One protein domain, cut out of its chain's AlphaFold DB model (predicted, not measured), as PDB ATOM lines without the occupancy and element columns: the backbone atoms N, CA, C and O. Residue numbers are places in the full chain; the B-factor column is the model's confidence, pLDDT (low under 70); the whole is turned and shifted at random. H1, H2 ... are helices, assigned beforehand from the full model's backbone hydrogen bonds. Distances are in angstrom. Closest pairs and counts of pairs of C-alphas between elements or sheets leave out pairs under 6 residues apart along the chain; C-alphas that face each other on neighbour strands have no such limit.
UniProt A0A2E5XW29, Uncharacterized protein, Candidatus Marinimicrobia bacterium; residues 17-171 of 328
ATOM      1  N   ASN A  17      87.630 194.296 171.427       89.69
ATOM      2  CA  ASN A  17      89.005 194.508 171.852       89.69
ATOM      3  C   ASN A  17      89.934 193.367 171.420       89.69
ATOM      4  O   ASN A  17      91.077 193.618 171.043       89.69
ATOM      5  N   VAL A  18      89.469 192.115 171.454       93.25
ATOM      6  CA  VAL A  18      90.240 190.956 170.976       93.25
ATOM      7  C   VAL A  18      90.471 191.069 169.472       93.25
ATOM      8  O   VAL A  18      91.595 190.861 169.016       93.25
ATOM      9  N   PHE A  19      89.454 191.488 168.715       95.00
ATOM     10  CA  PHE A  19      89.584 191.745 167.278       95.00
ATOM     11  C   PHE A  19      90.663 192.783 166.976       95.00
ATOM     12  O   PHE A  19      91.586 192.508 166.207       95.00
ATOM     13  N   TRP A  20      90.608 193.940 167.636       96.44
ATOM     14  CA  TRP A  20      91.597 194.996 167.429       96.44
ATOM     15  C   TRP A  20      93.019 194.574 167.812       96.44
ATOM     16  O   TRP A  20      93.974 194.952 167.135       96.44
ATOM     17  N   ARG A  21      93.185 193.739 168.846       96.88
ATOM     18  CA  ARG A  21      94.494 193.170 169.216       96.88
ATOM     19  C   ARG A  21      95.029 192.214 168.157       96.88
ATOM     20  O   ARG A  21      96.214 192.274 167.846       96.88
ATOM     21  N   ILE A  22      94.175 191.361 167.592       97.50
ATOM     22  CA  ILE A  22      94.562 190.459 166.498       97.50
ATOM     23  C   ILE A  22      94.971 191.271 165.268       97.50
ATOM     24  O   ILE A  22      96.016 190.994 164.687       97.50
ATOM     25  N   MET A  23      94.208 192.310 164.919       98.00
ATOM     26  CA  MET A  23      94.550 193.205 163.809       98.00
ATOM     27  C   MET A  23      95.877 193.933 164.045       98.00
ATOM     28  O   MET A  23      96.700 194.020 163.137       98.00
ATOM     29  N   LEU A  24      96.135 194.384 165.275       98.31
ATOM     30  CA  LEU A  24      97.415 194.984 165.646       98.31
ATOM     31  C   LEU A  24      98.575 193.987 165.484       98.31
ATOM     32  O   LEU A  24      99.589 194.326 164.878       98.31
ATOM     33  N   LEU A  25      98.432 192.747 165.954       98.56
ATOM     34  CA  LEU A  25      99.456 191.709 165.788       98.56
ATOM     35  C   LEU A  25      99.688 191.340 164.319       98.56
ATOM     36  O   LEU A  25     100.836 191.189 163.900       98.56
ATOM     37  N   LEU A  26      98.619 191.248 163.528       98.50
ATOM     38  CA  LEU A  26      98.713 191.030 162.088       98.50
ATOM     39  C   LEU A  26      99.451 192.188 161.404       98.50
ATOM     40  O   LEU A  26     100.302 191.948 160.551       98.50
ATOM     41  N   SER A  27      99.197 193.433 161.821       98.44
ATOM     42  CA  SER A  27      99.921 194.597 161.300       98.44
ATOM     43  C   SER A  27     101.419 194.533 161.618       98.44
ATOM     44  O   SER A  27     102.231 194.735 160.721       98.44
ATOM     45  N   VAL A  28     101.803 194.153 162.846       98.56
ATOM     46  CA  VAL A  28     103.215 193.967 163.234       98.56
ATOM     47  C   VAL A  28     103.872 192.871 162.400       98.56
ATOM     48  O   VAL A  28     105.017 193.032 161.976       98.56
ATOM     49  N   PHE A  29     103.153 191.780 162.131       98.69
ATOM     50  CA  PHE A  29     103.642 190.693 161.290       98.69
ATOM     51  C   PHE A  29     103.912 191.163 159.855       98.69
ATOM     52  O   PHE A  29     105.005 190.953 159.337       98.69
ATOM     53  N   ILE A  30     102.949 191.855 159.236       98.56
ATOM     54  CA  ILE A  30     103.073 192.374 157.865       98.56
ATOM     55  C   ILE A  30     104.198 193.410 157.775       98.56
ATOM     56  O   ILE A  30     105.050 193.316 156.892       98.56
ATOM     57  N   VAL A  31     104.250 194.366 158.708       98.31
ATOM     58  CA  VAL A  31     105.327 195.366 158.769       98.31
ATOM     59  C   VAL A  31     106.685 194.688 158.952       98.31
ATOM     60  O   VAL A  31     107.643 195.068 158.280       98.31
ATOM     61  N   SER A  32     106.774 193.653 159.793       98.19
ATOM     62  CA  SER A  32     108.013 192.889 159.988       98.19
ATOM     63  C   SER A  32     108.452 192.150 158.726       98.19
ATOM     64  O   SER A  32     109.644 192.143 158.432       98.19
ATOM     65  N   LEU A  33     107.521 191.593 157.946       98.38
ATOM     66  CA  LEU A  33     107.841 190.948 156.670       98.38
ATOM     67  C   LEU A  33     108.359 191.954 155.636       98.38
ATOM     68  O   LEU A  33     109.341 191.678 154.947       98.38
ATOM     69  N   ILE A  34     107.720 193.120 155.525       98.38
ATOM     70  CA  ILE A  34     108.114 194.154 154.559       98.38
ATOM     71  C   ILE A  34     109.471 194.742 154.949       98.38
ATOM     72  O   ILE A  34     110.424 194.685 154.174       98.38
ATOM     73  N   LEU A  35     109.590 195.269 156.170       97.75
ATOM     74  CA  LEU A  35     110.820 195.913 156.626       97.75
ATOM     75  C   LEU A  35     111.962 194.912 156.819       97.75
ATOM     76  O   LEU A  35     113.106 195.254 156.549       97.75
ATOM     77  N   GLY A  36     111.675 193.672 157.222       97.00
ATOM     78  CA  GLY A  36     112.684 192.621 157.364       97.00
ATOM     79  C   GLY A  36     113.335 192.219 156.037       97.00
ATOM     80  O   GLY A  36     114.502 191.828 156.030       97.00
ATOM     81  N   ASN A  37     112.622 192.363 154.914       97.19
ATOM     82  CA  ASN A  37     113.195 192.204 153.574       97.19
ATOM     83  C   ASN A  37     114.091 193.381 153.176       97.19
ATOM     84  O   ASN A  37     115.139 193.172 152.565       97.19
ATOM     85  N   LEU A  38     113.697 194.605 153.535       97.31
ATOM     86  CA  LEU A  38     114.448 195.821 153.213       97.31
ATOM     87  C   LEU A  38     115.691 195.994 154.096       97.31
ATOM     88  O   LEU A  38     116.704 196.516 153.644       97.31
ATOM     89  N   TYR A  39     115.641 195.528 155.344       96.19
ATOM     90  CA  TYR A  39     116.757 195.595 156.278       96.19
ATOM     91  C   TYR A  39     117.821 194.555 155.920       96.19
ATOM     92  O   TYR A  39     117.715 193.377 156.271       96.19
ATOM     93  N   VAL A  40     118.855 194.984 155.198       94.44
ATOM     94  CA  VAL A  40     119.940 194.120 154.717       94.44
ATOM     95  C   VAL A  40     121.280 194.412 155.391       94.44
ATOM     96  O   VAL A  40     122.038 193.474 155.593       94.44
ATOM     97  N   GLY A  41     121.554 195.653 155.796       92.38
ATOM     98  CA  GLY A  41     122.876 196.114 156.237       92.38
ATOM     99  C   GLY A  41     123.213 195.931 157.725       92.38
ATOM    100  O   GLY A  41     122.421 195.437 158.527       92.38
ATOM    101  N   GLY A  42     124.422 196.364 158.098       89.75
ATOM    102  CA  GLY A  42     124.944 196.284 159.469       89.75
ATOM    103  C   GLY A  42     125.120 194.843 159.961       89.75
ATOM    104  O   GLY A  42     125.455 193.948 159.181       89.75
ATOM    105  N   ASP A  43     124.841 194.609 161.248       89.38
ATOM    106  CA  ASP A  43     124.919 193.288 161.897       89.38
ATOM    107  C   ASP A  43     124.054 192.215 161.203       89.38
ATOM    108  O   ASP A  43     124.338 191.018 161.288       89.38
ATOM    109  N   ASN A  44     123.016 192.632 160.469       92.25
ATOM    110  CA  ASN A  44     122.103 191.751 159.740       92.25
ATOM    111  C   ASN A  44     122.803 190.877 158.696       92.25
ATOM    112  O   ASN A  44     122.375 189.746 158.460       92.25
ATOM    113  N   ASN A  45     123.894 191.367 158.103       94.25
ATOM    114  CA  ASN A  45     124.707 190.589 157.172       94.25
ATOM    115  C   ASN A  45     125.301 189.349 157.854       94.25
ATOM    116  O   ASN A  45     125.223 188.247 157.307       94.25
ATOM    117  N   GLY A  46     125.825 189.514 159.073       94.56
ATOM    118  CA  GLY A  46     126.362 188.414 159.874       94.56
ATOM    119  C   GLY A  46     125.282 187.400 160.246       94.56
ATOM    120  O   GLY A  46     125.468 186.198 160.055       94.56
ATOM    121  N   TYR A  47     124.109 187.868 160.688       95.44
ATOM    122  CA  TYR A  47     122.992 186.974 161.017       95.44
ATOM    123  C   TYR A  47     122.460 186.217 159.793       95.44
ATOM    124  O   TYR A  47     122.117 185.039 159.898       95.44
ATOM    125  N   ARG A  48     122.419 186.853 158.616       96.12
ATOM    126  CA  ARG A  48     122.022 186.198 157.361       96.12
ATOM    127  C   ARG A  48     123.027 185.123 156.946       96.12
ATOM    128  O   ARG A  48     122.611 184.026 156.578       96.12
ATOM    129  N   ALA A  49     124.324 185.418 157.038       96.69
ATOM    130  CA  ALA A  49     125.384 184.453 156.754       96.69
ATOM    131  C   ALA A  49     125.294 183.232 157.683       96.69
ATOM    132  O   ALA A  49     125.361 182.098 157.213       96.69
ATOM    133  N   ILE A  50     125.042 183.460 158.974       96.81
ATOM    134  CA  ILE A  50     124.818 182.388 159.948       96.81
ATOM    135  C   ILE A  50     123.599 181.556 159.577       96.81
ATOM    136  O   ILE A  50     123.715 180.345 159.432       96.81
ATOM    137  N   TYR A  51     122.438 182.185 159.393       97.50
ATOM    138  CA  TYR A  51     121.197 181.456 159.142       97.50
ATOM    139  C   TYR A  51     121.311 180.542 157.920       97.50
ATOM    140  O   TYR A  51     120.879 179.395 157.968       97.50
ATOM    141  N   ASN A  52     121.932 181.031 156.847       97.25
ATOM    142  CA  ASN A  52     122.113 180.264 155.620       97.25
ATOM    143  C   ASN A  52     123.197 179.187 155.755       97.25
ATOM    144  O   ASN A  52     123.028 178.092 155.226       97.25
ATOM    145  N   GLY A  53     124.293 179.480 156.463       97.25
ATOM    146  CA  GLY A  53     125.415 178.555 156.637       97.25
ATOM    147  C   GLY A  53     125.158 177.426 157.639       97.25
ATOM    148  O   GLY A  53     125.815 176.396 157.571       97.25
ATOM    149  N   LEU A  54     124.189 177.583 158.546       97.44
ATOM    150  CA  LEU A  54     123.831 176.556 159.534       97.44
ATOM    151  C   LEU A  54     123.061 175.365 158.949       97.44
ATOM    152  O   LEU A  54     122.971 174.319 159.596       97.44
ATOM    153  N   LYS A  55     122.493 175.512 157.749       96.88
ATOM    154  CA  LYS A  55     121.640 174.495 157.138       96.88
ATOM    155  C   LYS A  55     122.451 173.238 156.810       96.88
ATOM    156  O   LYS A  55     123.364 173.279 155.992       96.88
ATOM    157  N   GLY A  56     122.076 172.112 157.415       96.31
ATOM    158  CA  GLY A  56     122.716 170.811 157.197       96.31
ATOM    159  C   GLY A  56     123.966 170.554 158.045       96.31
ATOM    160  O   GLY A  56     124.539 169.473 157.934       96.31
ATOM    161  N   LEU A  57     124.375 171.496 158.902       97.50
ATOM    162  CA  LEU A  57     125.455 171.274 159.867       97.50
ATOM    163  C   LEU A  57     124.925 170.593 161.137       97.50
ATOM    164  O   LEU A  57     123.873 170.960 161.674       97.50
ATOM    165  N   ASP A  58     125.695 169.640 161.662       97.50
ATOM    166  CA  ASP A  58     125.484 169.091 163.000       97.50
ATOM    167  C   ASP A  58     125.656 170.176 164.069       97.50
ATOM    168  O   ASP A  58     126.329 171.184 163.860       97.50
ATOM    169  N   ILE A  59     125.051 169.967 165.239       97.62
ATOM    170  CA  ILE A  59     124.973 170.987 166.292       97.62
ATOM    171  C   ILE A  59     126.348 171.485 166.769       97.62
ATOM    172  O   ILE A  59     126.478 172.653 167.136       97.62
ATOM    173  N   VAL A  60     127.379 170.635 166.745       97.62
ATOM    174  CA  VAL A  60     128.720 170.989 167.223       97.62
ATOM    175  C   VAL A  60     129.422 171.879 166.201       97.62
ATOM    176  O   VAL A  60     129.849 172.983 166.546       97.62
ATOM    177  N   ASN A  61     129.477 171.461 164.934       98.00
ATOM    178  CA  ASN A  61     130.079 172.273 163.872       98.00
ATOM    179  C   ASN A  61     129.292 173.566 163.617       98.00
ATOM    180  O   ASN A  61     129.884 174.628 163.425       98.00
ATOM    181  N   ALA A  62     127.964 173.501 163.709       97.69
ATOM    182  CA  ALA A  62     127.077 174.656 163.683       97.69
ATOM    183  C   ALA A  62     127.430 175.684 164.769       97.69
ATOM    184  O   ALA A  62     127.484 176.884 164.498       97.69
ATOM    185  N   TYR A  63     127.696 175.229 165.996       97.12
ATOM    186  CA  TYR A  63     128.059 176.110 167.103       97.12
ATOM    187  C   TYR A  63     129.438 176.752 166.906       97.12
ATOM    188  O   TYR A  63     129.608 177.945 167.179       97.12
ATOM    189  N   TYR A  64     130.418 176.007 166.386       96.75
ATOM    190  CA  TYR A  64     131.720 176.578 166.024       96.75
ATOM    191  C   TYR A  64     131.590 177.635 164.922       96.75
ATOM    192  O   TYR A  64     132.127 178.732 165.068       96.75
ATOM    193  N   PHE A  65     130.815 177.350 163.872       97.06
ATOM    194  CA  PHE A  65     130.540 178.296 162.789       97.06
ATOM    195  C   PHE A  65     129.837 179.568 163.290       97.06
ATOM    196  O   PHE A  65     130.233 180.683 162.949       97.06
ATOM    197  N   TYR A  66     128.839 179.416 164.164       96.50
ATOM    198  CA  TYR A  66     128.128 180.533 164.786       96.50
ATOM    199  C   TYR A  66     129.074 181.452 165.578       96.50
ATOM    200  O   TYR A  66     129.060 182.674 165.395       96.50
ATOM    201  N   ASN A  67     129.922 180.873 166.437       94.75
ATOM    202  CA  ASN A  67     130.872 181.643 167.244       94.75
ATOM    203  C   ASN A  67     131.962 182.298 166.397       94.75
ATOM    204  O   ASN A  67     132.396 183.396 166.733       94.75
ATOM    205  N   TYR A  68     132.372 181.662 165.300       95.25
ATOM    206  CA  TYR A  68     133.353 182.229 164.381       95.25
ATOM    207  C   TYR A  68     132.859 183.542 163.752       95.25
ATOM    208  O   TYR A  68     133.634 184.485 163.631       95.25
ATOM    209  N   ILE A  69     131.568 183.635 163.409       94.50
ATOM    210  CA  ILE A  69     131.007 184.827 162.756       94.50
ATOM    211  C   ILE A  69     130.652 185.937 163.757       94.50
ATOM    212  O   ILE A  69     131.014 187.089 163.540       94.50
ATOM    213  N   ILE A  70     129.919 185.636 164.839       89.19
ATOM    214  CA  ILE A  70     129.422 186.679 165.764       89.19
ATOM    215  C   ILE A  70     130.394 186.961 166.919       89.19
ATOM    216  O   ILE A  70     130.278 187.999 167.571       89.19
ATOM    217  N   THR A  71     131.362 186.081 167.191       87.75
ATOM    218  CA  THR A  71     132.337 186.187 168.300       87.75
ATOM    219  C   THR A  71     131.721 186.268 169.706       87.75
ATOM    220  O   THR A  71     132.408 186.597 170.672       87.75
ATOM    221  N   THR A  72     130.428 185.949 169.868       84.19
ATOM    222  CA  THR A  72     129.753 185.953 171.179       84.19
ATOM    223  C   THR A  72     129.085 184.630 171.500       84.19
ATOM    224  O   THR A  72     128.383 184.063 170.664       84.19
ATOM    225  N   VAL A  73     129.196 184.228 172.765       86.69
ATOM    226  CA  VAL A  73     128.581 183.019 173.314       86.69
ATOM    227  C   VAL A  73     127.132 183.303 173.712       86.69
ATOM    228  O   VAL A  73     126.868 183.863 174.773       86.69
ATOM    229  N   GLU A  74     126.186 182.920 172.857       91.44
ATOM    230  CA  GLU A  74     124.747 183.072 173.112       91.44
ATOM    231  C   GLU A  74     123.989 181.805 172.727       91.44
ATOM    232  O   GLU A  74     123.441 181.652 171.633       91.44
ATOM    233  N   PHE A  75     123.994 180.862 173.662       94.81
ATOM    234  CA  PHE A  75     123.570 179.491 173.420       94.81
ATOM    235  C   PHE A  75     122.094 179.368 173.019       94.81
ATOM    236  O   PHE A  75     121.754 178.618 172.106       94.81
ATOM    237  N   VAL A  76     121.208 180.128 173.668       97.00
ATOM    238  CA  VAL A  76     119.763 180.028 173.408       97.00
ATOM    239  C   VAL A  76     119.406 180.607 172.038       97.00
ATOM    240  O   VAL A  76     118.625 180.000 171.307       97.00
ATOM    241  N   HIS A  77     120.008 181.739 171.657       96.31
ATOM    242  CA  HIS A  77     119.823 182.312 170.324       96.31
ATOM    243  C   HIS A  77     120.292 181.336 169.237       96.31
ATOM    244  O   HIS A  77     119.555 181.071 168.286       96.31
ATOM    245  N   PHE A  78     121.475 180.744 169.428       97.44
ATOM    246  CA  PHE A  78     122.023 179.729 168.535       97.44
ATOM    247  C   PHE A  78     121.056 178.556 168.320       97.44
ATOM    248  O   PHE A  78     120.751 178.237 167.173       97.44
ATOM    249  N   ILE A  79     120.524 177.953 169.392       98.00
ATOM    250  CA  ILE A  79     119.602 176.808 169.282       98.00
ATOM    251  C   ILE A  79     118.367 177.166 168.452       98.00
ATOM    252  O   ILE A  79     117.953 176.385 167.593       98.00
ATOM    253  N   LEU A  80     117.771 178.336 168.699       97.88
ATOM    254  CA  LEU A  80     116.559 178.763 167.999       97.88
ATOM    255  C   LEU A  80     116.816 178.956 166.501       97.88
ATOM    256  O   LEU A  80     116.058 178.443 165.677       97.88
ATOM    257  N   VAL A  81     117.908 179.637 166.149       97.69
ATOM    258  CA  VAL A  81     118.285 179.884 164.751       97.69
ATOM    259  C   VAL A  81     118.688 178.592 164.037       97.69
ATOM    260  O   VAL A  81     118.241 178.353 162.918       97.69
ATOM    261  N   TRP A  82     119.479 177.729 164.683       98.25
ATOM    262  CA  TRP A  82     119.882 176.431 164.134       98.25
ATOM    263  C   TRP A  82     118.673 175.529 163.867       98.25
ATOM    264  O   TRP A  82     118.586 174.908 162.808       98.25
ATOM    265  N   THR A  83     117.704 175.506 164.787       98.19
ATOM    266  CA  THR A  83     116.471 174.725 164.619       98.19
ATOM    267  C   THR A  83     115.647 175.255 163.445       98.19
ATOM    268  O   THR A  83     115.257 174.484 162.573       98.19
ATOM    269  N   ALA A  84     115.412 176.569 163.376       98.12
ATOM    270  CA  ALA A  84     114.626 177.178 162.300       98.12
ATOM    271  C   ALA A  84     115.286 177.000 160.919       98.12
ATOM    272  O   ALA A  84     114.602 176.670 159.947       98.12
ATOM    273  N   SER A  85     116.613 177.148 160.852       98.06
ATOM    274  CA  SER A  85     117.384 176.971 159.617       98.06
ATOM    275  C   SER A  85     117.338 175.525 159.106       98.06
ATOM    276  O   SER A  85     117.066 175.295 157.924       98.06
ATOM    277  N   ASN A  86     117.499 174.532 159.990       97.88
ATOM    278  CA  ASN A  86     117.426 173.119 159.603       97.88
ATOM    279  C   ASN A  86     116.010 172.645 159.260       97.88
ATOM    280  O   ASN A  86     115.855 171.756 158.427       97.88
ATOM    281  N   LEU A  87     114.977 173.270 159.832       98.00
ATOM    282  CA  LEU A  87     113.590 173.055 159.408       98.00
ATOM    283  C   LEU A  87     113.276 173.697 158.045       98.00
ATOM    284  O   LEU A  87     112.179 173.510 157.523       98.00
ATOM    285  N   GLY A  88     114.211 174.454 157.461       97.62
ATOM    286  CA  GLY A  88     114.025 175.118 156.173       97.62
ATOM    287  C   GLY A  88     113.053 176.296 156.222       97.62
ATOM    288  O   GLY A  88     112.552 176.708 155.177       97.62
ATOM    289  N   ILE A  89     112.772 176.834 157.412       98.31
ATOM    290  CA  ILE A  89     111.915 178.011 157.570       98.31
ATOM    291  C   ILE A  89     112.670 179.221 157.015       98.31
ATOM    292  O   ILE A  89     113.859 179.390 157.291       98.31
ATOM    293  N   ASP A  90     111.996 180.079 156.248       97.88
ATOM    294  CA  ASP A  90     112.594 181.339 155.811       97.88
ATOM    295  C   ASP A  90     112.932 182.230 157.019       97.88
ATOM    296  O   ASP A  90     112.129 182.395 157.944       97.88
ATOM    297  N   ARG A  91     114.124 182.830 157.009       97.25
ATOM    298  CA  ARG A  91     114.618 183.646 158.125       97.25
ATOM    299  C   ARG A  91     113.694 184.819 158.432       97.25
ATOM    300  O   ARG A  91     113.449 185.118 159.598       97.25
ATOM    301  N   ILE A  92     113.223 185.518 157.404       98.00
ATOM    302  CA  ILE A  92     112.425 186.737 157.565       98.00
ATOM    303  C   ILE A  92     111.051 186.368 158.108       98.00
ATOM    304  O   ILE A  92     110.552 187.037 159.018       98.00
ATOM    305  N   PHE A  93     110.481 185.262 157.634       98.44
ATOM    306  CA  PHE A  93     109.265 184.693 158.202       98.44
ATOM    307  C   PHE A  93     109.443 184.315 159.682       98.44
ATOM    308  O   PHE A  93     108.645 184.739 160.521       98.44
ATOM    309  N   PHE A  94     110.517 183.594 160.027       98.38
ATOM    310  CA  PHE A  94     110.834 183.221 161.410       98.38
ATOM    311  C   PHE A  94     110.969 184.450 162.324       98.38
ATOM    312  O   PHE A  94     110.306 184.535 163.359       98.38
ATOM    313  N   LEU A  95     111.763 185.446 161.920       97.81
ATOM    314  CA  LEU A  95     111.954 186.672 162.698       97.81
ATOM    315  C   LEU A  95     110.666 187.496 162.818       97.81
ATOM    316  O   LEU A  95     110.423 188.079 163.877       97.81
ATOM    317  N   SER A  96     109.823 187.515 161.782       98.50
ATOM    318  CA  SER A  96     108.521 188.191 161.818       98.50
ATOM    319  C   SER A  96     107.567 187.519 162.803       98.50
ATOM    320  O   SER A  96     106.898 188.213 163.567       98.50
ATOM    321  N   LEU A  97     107.556 186.183 162.872       98.50
ATOM    322  CA  LEU A  97     106.810 185.455 163.903       98.50
ATOM    323  C   LEU A  97     107.311 185.794 165.311       98.50
ATOM    324  O   LEU A  97     106.500 186.054 166.201       98.50
ATOM    325  N   CYS A  98     108.630 185.846 165.520       98.50
ATOM    326  CA  CYS A  98     109.203 186.237 166.809       98.50
ATOM    327  C   CYS A  98     108.843 187.681 167.199       98.50
ATOM    328  O   CYS A  98     108.529 187.928 168.363       98.50
ATOM    329  N   ASN A  99     108.840 188.623 166.248       98.56
ATOM    330  CA  ASN A  99     108.428 190.014 166.484       98.56
ATOM    331  C   ASN A  99     106.955 190.107 166.885       98.56
ATOM    332  O   ASN A  99     106.623 190.767 167.869       98.56
ATOM    333  N   THR A 100     106.077 189.399 166.175       98.69
ATOM    334  CA  THR A 100     104.649 189.338 166.506       98.69
ATOM    335  C   THR A 100     104.419 188.701 167.870       98.69
ATOM    336  O   THR A 100     103.621 189.203 168.662       98.69
ATOM    337  N   PHE A 101     105.151 187.632 168.193       98.62
ATOM    338  CA  PHE A 101     105.085 187.011 169.512       98.62
ATOM    339  C   PHE A 101     105.524 187.983 170.613       98.62
ATOM    340  O   PHE A 101     104.813 188.152 171.604       98.62
ATOM    341  N   LEU A 102     106.641 188.685 170.411       98.56
ATOM    342  CA  LEU A 102     107.132 189.709 171.327       98.56
ATOM    343  C   LEU A 102     106.118 190.851 171.515       98.56
ATOM    344  O   LEU A 102     105.836 191.234 172.651       98.56
ATOM    345  N   ALA A 103     105.513 191.350 170.434       98.69
ATOM    346  CA  ALA A 103     104.437 192.336 170.509       98.69
ATOM    347  C   ALA A 103     103.250 191.808 171.329       98.69
ATOM    348  O   ALA A 103     102.744 192.508 172.202       98.69
ATOM    349  N   GLY A 104     102.857 190.546 171.130       98.62
ATOM    350  CA  GLY A 104     101.807 189.891 171.913       98.62
ATOM    351  C   GLY A 104     102.116 189.831 173.410       98.62
ATOM    352  O   GLY A 104     101.226 190.058 174.233       98.62
ATOM    353  N   LEU A 105     103.379 189.594 173.781       98.56
ATOM    354  CA  LEU A 105     103.820 189.644 175.177       98.56
ATOM    355  C   LEU A 105     103.698 191.057 175.760       98.56
ATOM    356  O   LEU A 105     103.190 191.201 176.874       98.56
ATOM    357  N   PHE A 106     104.088 192.093 175.010       98.44
ATOM    358  CA  PHE A 106     103.903 193.483 175.436       98.44
ATOM    359  C   PHE A 106     102.430 193.842 175.625       98.44
ATOM    360  O   PHE A 106     102.077 194.354 176.687       98.44
ATOM    361  N   ILE A 107     101.565 193.502 174.662       98.25
ATOM    362  CA  ILE A 107     100.110 193.704 174.767       98.25
ATOM    363  C   ILE A 107      99.586 193.067 176.056       98.25
ATOM    364  O   ILE A 107      98.917 193.725 176.849       98.25
ATOM    365  N   LYS A 108      99.941 191.801 176.304       98.06
ATOM    366  CA  LYS A 108      99.477 191.060 177.481       98.06
ATOM    367  C   LYS A 108      99.962 191.670 178.799       98.06
ATOM    368  O   LYS A 108      99.225 191.667 179.786       98.06
ATOM    369  N   ILE A 109     101.185 192.198 178.839       97.31
ATOM    370  CA  ILE A 109     101.703 192.910 180.014       97.31
ATOM    371  C   ILE A 109     100.958 194.234 180.212       97.31
ATOM    372  O   ILE A 109     100.542 194.525 181.333       97.31
ATOM    373  N   PHE A 110     100.724 194.997 179.148       97.62
ATOM    374  CA  PHE A 110     100.009 196.275 179.211       97.62
ATOM    375  C   PHE A 110      98.555 196.076 179.664       97.62
ATOM    376  O   PHE A 110      98.056 196.833 180.499       97.62
ATOM    377  N   ASP A 111      97.915 194.988 179.239       96.50
ATOM    378  CA  ASP A 111      96.587 194.593 179.718       96.50
ATOM    379  C   ASP A 111      96.577 194.267 181.206       96.50
ATOM    380  O   ASP A 111      95.662 194.661 181.930       96.50
ATOM    381  N   SER A 112      97.629 193.603 181.698       95.88
ATOM    382  CA  SER A 112      97.773 193.329 183.131       95.88
ATOM    383  C   SER A 112      97.918 194.608 183.967       95.88
ATOM    384  O   SER A 112      97.562 194.616 185.148       95.88
ATOM    385  N   PHE A 113      98.380 195.699 183.349       96.31
ATOM    386  CA  PHE A 113      98.438 197.040 183.933       96.31
ATOM    387  C   PHE A 113      97.191 197.887 183.650       96.31
ATOM    388  O   PHE A 113      97.138 199.036 184.084       96.31
ATOM    389  N   LYS A 114      96.172 197.325 182.981       97.06
ATOM    390  CA  LYS A 114      94.938 198.021 182.580       97.06
ATOM    391  C   LYS A 114      95.212 199.270 181.730       97.06
ATOM    392  O   LYS A 114      94.531 200.287 181.869       97.06
ATOM    393  N   VAL A 115      96.229 199.206 180.872       97.69
ATOM    394  CA  VAL A 115      96.563 200.280 179.929       97.69
ATOM    395  C   VAL A 115      95.486 200.366 178.852       97.69
ATOM    396  O   VAL A 115      94.961 199.350 178.395       97.69
ATOM    397  N   ASN A 116      95.145 201.585 178.439       97.19
ATOM    398  CA  ASN A 116      94.192 201.798 177.362       97.19
ATOM    399  C   ASN A 116      94.733 201.248 176.034       97.19
ATOM    400  O   ASN A 116      95.899 201.451 175.692       97.19
ATOM    401  N   PHE A 117      93.863 200.605 175.252       96.69
ATOM    402  CA  PHE A 117      94.235 200.012 173.969       96.69
ATOM    403  C   PHE A 117      94.887 201.008 172.996       96.69
ATOM    404  O   PHE A 117      95.834 200.625 172.321       96.69
ATOM    405  N   LEU A 118      94.453 202.275 172.958       97.19
ATOM    406  CA  LEU A 118      95.052 203.308 172.100       97.19
ATOM    407  C   LEU A 118      96.504 203.616 172.479       97.19
ATOM    408  O   LEU A 118      97.345 203.811 171.608       97.19
ATOM    409  N   VAL A 119      96.817 203.634 173.778       97.75
ATOM    410  CA  VAL A 119      98.196 203.827 174.250       97.75
ATOM    411  C   VAL A 119      99.035 202.605 173.883       97.75
ATOM    412  O   VAL A 119     100.147 202.751 173.383       97.75
ATOM    413  N   THR A 120      98.485 201.401 174.060       98.12
ATOM    414  CA  THR A 120      99.138 200.143 173.671       98.12
ATOM    415  C   THR A 120      99.407 200.070 172.167       98.12
ATOM    416  O   THR A 120     100.515 199.726 171.762       98.12
ATOM    417  N   SER A 121      98.427 200.408 171.325       98.12
ATOM    418  CA  SER A 121      98.572 200.376 169.867       98.12
ATOM    419  C   SER A 121      99.544 201.444 169.376       98.12
ATOM    420  O   SER A 121     100.438 201.129 168.591       98.12
ATOM    421  N   SER A 122      99.446 202.669 169.907       97.88
ATOM    422  CA  SER A 122     100.404 203.741 169.632       97.88
ATOM    423  C   SER A 122     101.815 203.300 169.999       97.88
ATOM    424  O   SER A 122     102.719 203.416 169.177       97.88
ATOM    425  N   PHE A 123     102.017 202.743 171.195       98.12
ATOM    426  CA  PHE A 123     103.321 202.251 171.630       98.12
ATOM    427  C   PHE A 123     103.890 201.211 170.659       98.12
ATOM    428  O   PHE A 123     105.019 201.351 170.202       98.12
ATOM    429  N   ILE A 124     103.103 200.201 170.288       98.44
ATOM    430  CA  ILE A 124     103.585 199.102 169.443       98.44
ATOM    431  C   ILE A 124     103.945 199.566 168.030       98.44
ATOM    432  O   ILE A 124     104.933 199.104 167.467       98.44
ATOM    433  N   ILE A 125     103.165 200.481 167.453       97.81
ATOM    434  CA  ILE A 125     103.367 200.923 166.068       97.81
ATOM    435  C   ILE A 125     104.453 201.998 165.968       97.81
ATOM    436  O   ILE A 125     105.157 202.053 164.963       97.81
ATOM    437  N   THR A 126     104.591 202.856 166.981       97.75
ATOM    438  CA  THR A 126     105.382 204.093 166.860       97.75
ATOM    439  C   THR A 126     106.669 204.100 167.673       97.75
ATOM    440  O   THR A 126     107.525 204.949 167.435       97.75
ATOM    441  N   ASN A 127     106.846 203.179 168.625       98.38
ATOM    442  CA  ASN A 127     108.000 203.228 169.509       98.38
ATOM    443  C   ASN A 127     109.293 202.778 168.807       98.38
ATOM    444  O   ASN A 127     109.476 201.600 168.504       98.38
ATOM    445  N   PHE A 128     110.225 203.715 168.639       97.94
ATOM    446  CA  PHE A 128     111.555 203.476 168.077       97.94
ATOM    447  C   PHE A 128     112.305 202.313 168.741       97.94
ATOM    448  O   PHE A 128     112.821 201.447 168.042       97.94
ATOM    449  N   TYR A 129     112.356 202.241 170.075       97.94
ATOM    450  CA  TYR A 129     113.100 201.170 170.747       97.94
ATOM    451  C   TYR A 129     112.509 199.786 170.487       97.94
ATOM    452  O   TYR A 129     113.260 198.819 170.360       97.94
ATOM    453  N   LEU A 130     111.186 199.684 170.347       98.12
ATOM    454  CA  LEU A 130     110.550 198.432 169.958       98.12
ATOM    455  C   LEU A 130     110.934 198.028 168.524       98.12
ATOM    456  O   LEU A 130     111.220 196.859 168.284       98.12
ATOM    457  N   TYR A 131     111.028 198.982 167.595       98.19
ATOM    458  CA  TYR A 131     111.484 198.723 166.223       98.19
ATOM    459  C   TYR A 131     112.963 198.330 166.160       98.19
ATOM    460  O   TYR A 131     113.323 197.383 165.460       98.19
ATOM    461  N   VAL A 132     113.821 198.982 166.946       97.38
ATOM    462  CA  VAL A 132     115.222 198.565 167.116       97.38
ATOM    463  C   VAL A 132     115.279 197.116 167.607       97.38
ATOM    464  O   VAL A 132     116.014 196.299 167.054       97.38
ATOM    465  N   LEU A 133     114.445 196.753 168.584       97.00
ATOM    466  CA  LEU A 133     114.361 195.383 169.086       97.00
ATOM    467  C   LEU A 133     113.831 194.395 168.031       97.00
ATOM    468  O   LEU A 133     114.289 193.255 167.975       97.00
ATOM    469  N   PHE A 134     112.899 194.816 167.175       97.62
ATOM    470  CA  PHE A 134     112.343 193.994 166.099       97.62
ATOM    471  C   PHE A 134     113.327 193.709 164.963       97.62
ATOM    472  O   PHE A 134     113.316 192.592 164.438       97.62
ATOM    473  N   PHE A 135     114.175 194.665 164.584       96.56
ATOM    474  CA  PHE A 135     114.993 194.537 163.371       96.56
ATOM    475  C   PHE A 135     116.487 194.400 163.638       96.56
ATOM    476  O   PHE A 135     117.138 193.574 163.009       96.56
ATOM    477  N   THR A 136     117.045 195.172 164.567       94.75
ATOM    478  CA  THR A 136     118.506 195.254 164.727       94.75
ATOM    479  C   THR A 136     118.995 194.352 165.856       94.75
ATOM    480  O   THR A 136     120.015 193.674 165.740       94.75
ATOM    481  N   GLY A 137     118.236 194.297 166.950       94.00
ATOM    482  CA  GLY A 137     118.590 193.562 168.155       94.00
ATOM    483  C   GLY A 137     118.129 192.109 168.155       94.00
ATOM    484  O   GLY A 137     117.454 191.728 169.102       94.00
ATOM    485  N   GLU A 138     118.480 191.281 167.161       95.19
ATOM    486  CA  GLU A 138     118.045 189.865 167.104       95.19
ATOM    487  C   GLU A 138     118.333 189.099 168.401       95.19
ATOM    488  O   GLU A 138     117.432 188.526 169.004       95.19
ATOM    489  N   ARG A 139     119.571 189.174 168.886       95.06
ATOM    490  CA  ARG A 139     120.023 188.528 170.126       95.06
ATOM    491  C   ARG A 139     119.265 189.034 171.358       95.06
ATOM    492  O   ARG A 139     118.715 188.269 172.154       95.06
ATOM    493  N   LEU A 140     119.173 190.361 171.469       95.38
ATOM    494  CA  LEU A 140     118.497 191.056 172.563       95.38
ATOM    495  C   LEU A 140     116.985 190.764 172.577       95.38
ATOM    496  O   LEU A 140     116.399 190.629 173.649       95.38
ATOM    497  N   LYS A 141     116.364 190.598 171.405       97.38
ATOM    498  CA  LYS A 141     114.945 190.256 171.226       97.38
ATOM    499  C   LYS A 141     114.588 188.964 171.939       97.38
ATOM    500  O   LYS A 141     113.625 188.953 172.700       97.38
ATOM    501  N   PHE A 142     115.369 187.901 171.753       97.81
ATOM    502  CA  PHE A 142     115.130 186.636 172.452       97.81
ATOM    503  C   PHE A 142     115.326 186.781 173.961       97.81
ATOM    504  O   PHE A 142     114.497 186.293 174.731       97.81
ATOM    505  N   GLY A 143     116.336 187.550 174.383       97.38
ATOM    506  CA  GLY A 143     116.494 187.959 175.779       97.38
ATOM    507  C   GLY A 143     115.212 188.577 176.347       97.38
ATOM    508  O   GLY A 143     114.711 188.114 177.376       97.38
ATOM    509  N   PHE A 144     114.633 189.564 175.658       97.81
ATOM    510  CA  PHE A 144     113.379 190.208 176.062       97.81
ATOM    511  C   PHE A 144     112.173 189.270 176.020       97.81
ATOM    512  O   PHE A 144     111.379 189.297 176.955       97.81
ATOM    513  N   ILE A 145     112.033 188.416 175.005       98.44
ATOM    514  CA  ILE A 145     110.937 187.437 174.930       98.44
ATOM    515  C   ILE A 145     110.907 186.583 176.204       98.44
ATOM    516  O   ILE A 145     109.880 186.514 176.884       98.44
ATOM    517  N   PHE A 146     112.042 185.983 176.572       98.44
ATOM    518  CA  PHE A 146     112.121 185.156 177.775       98.44
ATOM    519  C   PHE A 146     111.961 185.974 179.059       98.44
ATOM    520  O   PHE A 146     111.290 185.525 179.986       98.44
ATOM    521  N   PHE A 147     112.484 187.200 179.113       97.62
ATOM    522  CA  PHE A 147     112.289 188.079 180.267       97.62
ATOM    523  C   PHE A 147     110.811 188.432 180.495       97.62
ATOM    524  O   PHE A 147     110.306 188.334 181.613       97.62
ATOM    525  N   LEU A 148     110.084 188.804 179.438       97.69
ATOM    526  CA  LEU A 148     108.663 189.141 179.530       97.69
ATOM    527  C   LEU A 148     107.815 187.908 179.871       97.69
ATOM    528  O   LEU A 148     106.855 188.016 180.635       97.69
ATOM    529  N   LEU A 149     108.191 186.722 179.377       98.19
ATOM    530  CA  LEU A 149     107.593 185.459 179.815       98.19
ATOM    531  C   LEU A 149     107.830 185.216 181.310       98.19
ATOM    532  O   LEU A 149     106.867 184.946 182.031       98.19
ATOM    533  N   ALA A 150     109.062 185.376 181.803       97.50
ATOM    534  CA  ALA A 150     109.366 185.277 183.232       97.50
ATOM    535  C   ALA A 150     108.482 186.233 184.051       97.50
ATOM    536  O   ALA A 150     107.838 185.829 185.022       97.50
ATOM    537  N   PHE A 151     108.348 187.481 183.593       95.88
ATOM    538  CA  PHE A 151     107.500 188.486 184.229       95.88
ATOM    539  C   PHE A 151     106.016 188.077 184.277       95.88
ATOM    540  O   PHE A 151     105.379 188.177 185.330       95.88
ATOM    541  N   LEU A 152     105.456 187.565 183.176       96.50
ATOM    542  CA  LEU A 152     104.069 187.081 183.124       96.50
ATOM    543  C   LEU A 152     103.834 185.870 184.038       96.50
ATOM    544  O   LEU A 152     102.786 185.769 184.682       96.50
ATOM    545  N   TYR A 153     104.813 184.970 184.135       96.75
ATOM    546  CA  TYR A 153     104.748 183.774 184.972       96.75
ATOM    547  C   TYR A 153     105.280 183.987 186.395       96.75
ATOM    548  O   TYR A 153     105.444 183.009 187.119       96.75
ATOM    549  N   ARG A 154     105.444 185.234 186.867       94.75
ATOM    550  CA  ARG A 154     105.972 185.554 188.212       94.75
ATOM    551  C   ARG A 154     105.272 184.858 189.388       94.75
ATOM    552  O   ARG A 154     105.882 184.668 190.430       94.75
ATOM    553  N   LYS A 155     104.000 184.460 189.234       94.38
ATOM    554  CA  LYS A 155     103.250 183.686 190.248       94.38
ATOM    555  C   LYS A 155     103.658 182.204 190.303       94.38
ATOM    556  O   LYS A 155     103.460 181.557 191.322       94.38
ATOM    557  N   LYS A 156     104.203 181.660 189.211       95.94
ATOM    558  CA  LYS A 156     104.711 180.287 189.086       95.94
ATOM    559  C   LYS A 156     106.239 180.323 189.138       95.94
ATOM    560  O   LYS A 156     106.905 180.259 188.107       95.94
ATOM    561  N   LEU A 157     106.778 180.434 190.351       93.56
ATOM    562  CA  LEU A 157     108.203 180.656 190.613       93.56
ATOM    563  C   LEU A 157     109.176 179.757 189.814       93.56
ATOM    564  O   LEU A 157     110.064 180.330 189.189       93.56
ATOM    565  N   PRO A 158     109.024 178.414 189.733       96.19
ATOM    566  CA  PRO A 158     109.985 177.586 188.992       96.19
ATOM    567  C   PRO A 158     110.001 177.903 187.491       96.19
ATOM    568  O   PRO A 158     111.063 177.982 186.880       96.19
ATOM    569  N   LEU A 159     108.831 178.151 186.902       96.12
ATOM    570  CA  LEU A 159     108.708 178.487 185.486       96.12
ATOM    571  C   LEU A 159     109.240 179.897 185.193       96.12
ATOM    572  O   LEU A 159     109.919 180.108 184.192       96.12
ATOM    573  N   SER A 160     108.968 180.854 186.085       95.88
ATOM    574  CA  SER A 160     109.527 182.206 186.007       95.88
ATOM    575  C   SER A 160     111.057 182.186 186.044       95.88
ATOM    576  O   SER A 160     111.705 182.802 185.202       95.88
ATOM    577  N   LEU A 161     111.640 181.424 186.977       94.81
ATOM    578  CA  LEU A 161     113.091 181.281 187.100       94.81
ATOM    579  C   LEU A 161     113.710 180.616 185.871       94.81
ATOM    580  O   LEU A 161     114.732 181.097 185.391       94.81
ATOM    581  N   LEU A 162     113.079 179.572 185.324       96.81
ATOM    582  CA  LEU A 162     113.524 178.948 184.076       96.81
ATOM    583  C   LEU A 162     113.619 179.982 182.947       96.81
ATOM    584  O   LEU A 162     114.653 180.090 182.293       96.81
ATOM    585  N   PHE A 163     112.569 180.781 182.743       98.06
ATOM    586  CA  PHE A 163     112.576 181.818 181.713       98.06
ATOM    587  C   PHE A 163     113.583 182.937 181.993       98.06
ATOM    588  O   PHE A 163     114.202 183.446 181.061       98.06
ATOM    589  N   LEU A 164     113.805 183.297 183.257       96.50
ATOM    590  CA  LEU A 164     114.823 184.281 183.621       96.50
ATOM    591  C   LEU A 164     116.234 183.783 183.283       96.50
ATOM    592  O   LEU A 164     117.029 184.518 182.701       96.50
ATOM    593  N   ILE A 165     116.522 182.517 183.590       95.38
ATOM    594  CA  ILE A 165     117.786 181.861 183.245       95.38
ATOM    595  C   ILE A 165     117.961 181.833 181.717       95.38
ATOM    596  O   ILE A 165     119.000 182.255 181.212       95.38
ATOM    597  N   LEU A 166     116.927 181.432 180.969       96.94
ATOM    598  CA  LEU A 166     116.944 181.436 179.499       96.94
ATOM    599  C   LEU A 166     117.137 182.839 178.902       96.94
ATOM    600  O   LEU A 166     117.804 182.980 177.878       96.94
ATOM    601  N   SER A 167     116.592 183.878 179.537       97.12
ATOM    602  CA  SER A 167     116.792 185.275 179.135       97.12
ATOM    603  C   SER A 167     118.258 185.698 179.257       97.12
ATOM    604  O   SER A 167     118.816 186.243 178.304       97.12
ATOM    605  N   ILE A 168     118.908 185.371 180.380       94.50
ATOM    606  CA  ILE A 168     120.330 185.669 180.612       94.50
ATOM    607  C   ILE A 168     121.220 184.886 179.635       94.50
ATOM    608  O   ILE A 168     122.151 185.457 179.071       94.50
ATOM    609  N   PHE A 169     120.917 183.607 179.378       94.56
ATOM    610  CA  PHE A 169     121.665 182.790 178.409       94.56
ATOM    611  C   PHE A 169     121.409 183.164 176.944       94.56
ATOM    612  O   PHE A 169     122.223 182.841 176.078       94.56
ATOM    613  N   SER A 170     120.288 183.827 176.652       95.44
ATOM    614  CA  SER A 170     120.038 184.429 175.339       95.44
ATOM    615  C   SER A 170     120.876 185.685 175.159       95.44
ATOM    616  O   SER A 170     121.473 185.873 174.108       95.44
ATOM    617  N   HIS A 171     120.922 186.543 176.180       94.56
ATOM    618  CA  HIS A 171     121.700 187.765 176.121       94.56
ATOM    619  C   HIS A 171     122.146 188.223 177.514       94.56
ATOM    620  O   HIS A 171     121.330 188.617 178.349       94.56
TER     621      HIS A 171
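AT A GLANCE: This is residues 17 to 171 of the 328 residues of an uncharacterized protein of Candidatus Marinimicrobia bacterium (UniProt A0A2E5XW29). Four helices stand side by side in a slanted row, H1, H5, H8 and H9, with the two long ones, H1 and H5, at one edge and the hairpin of H8 and H9 at the other. H6 folds back over one side of H1 and H5, the short H7 leads from it to H8, and H2, H3 and H4 form a cluster at one end of the row, where the last residues of H9 also meet H4. The printed part has 155 residues with nine named helices, H1 to H9 in order, and no named strand; the class is all helix. It is compact, with a radius of gyration of the C-alphas of 16.2 A, and spans 48 by 39 by 24 A.

IN THESE COORDINATES: Find C-alpha 17 at (89.005, 194.508, 171.852); from there H1, residues 17 to 38, runs 31.6 A to C-alpha 38. Look next at C-alpha 91 at (114.618, 183.646, 158.125), where H5, residues 91 to 112, begins its 31.7 A. H8 is residues 138 to 152, 21.4 A, and H9 is residues 157 to 170, 19.7 A, ending with C-alpha 170 at (120.038, 184.429, 175.339). The shorter helices are H2, residues 44 to 53, H3, residues 59 to 70, H4, residues 75 to 86, H6, residues 117 to 126, and H7, residues 128 to 135.

HOW THE PARTS SIT: Start at Ser 32 and Ser 96, the closest C-alphas of H1 and H5, 5.1 A apart; these helices touch and run opposite ways at a shallow tilt of 33 degrees, only just short of steep. H1, H5 and H6 make an up and down bundle, each running against the one before it. H6 only just touches H1, with 3 pairs of C-alphas within 8 A, the closest those of Leu 24 and Ser 121, 6.9 A apart. H8 touches H5 at Leu 102 and Ile 145, C-alphas 5.7 A apart, the same way at a shallow tilt of 31 degrees. H8 and H9 are a hairpin, closest at the C-alphas of Ala 150 and Ser 160, 4.1 A. Residues 166 to 170 of H9 touch H4, about perpendicular at 77 degrees, with the C-alphas of Val 76 and Ser 170 closest at 4.8 A. H2 and H3 are a hairpin, closest at the C-alphas of Ile 50 and Tyr 66, 6.1 A. H4 touches H2 at Tyr 51 and Ser 85, C-alphas 5.9 A apart. H7 only just touches H1, with 3 pairs within 8 A; the C-alphas of Gly 36 and Phe 135 are closest at 6.7 A. H1 and H8 are apart. In H1 to H9 every O i to N i+4 pair is within hydrogen-bond range.

THE WHOLE: Look at Asn 61 and Asn 116 for the two C-alphas farthest apart, 48.4 A. The printed part has no cut, and the eight links are tight. The mean pLDDT of the printed part is 96.6, and no printed residue is under 70.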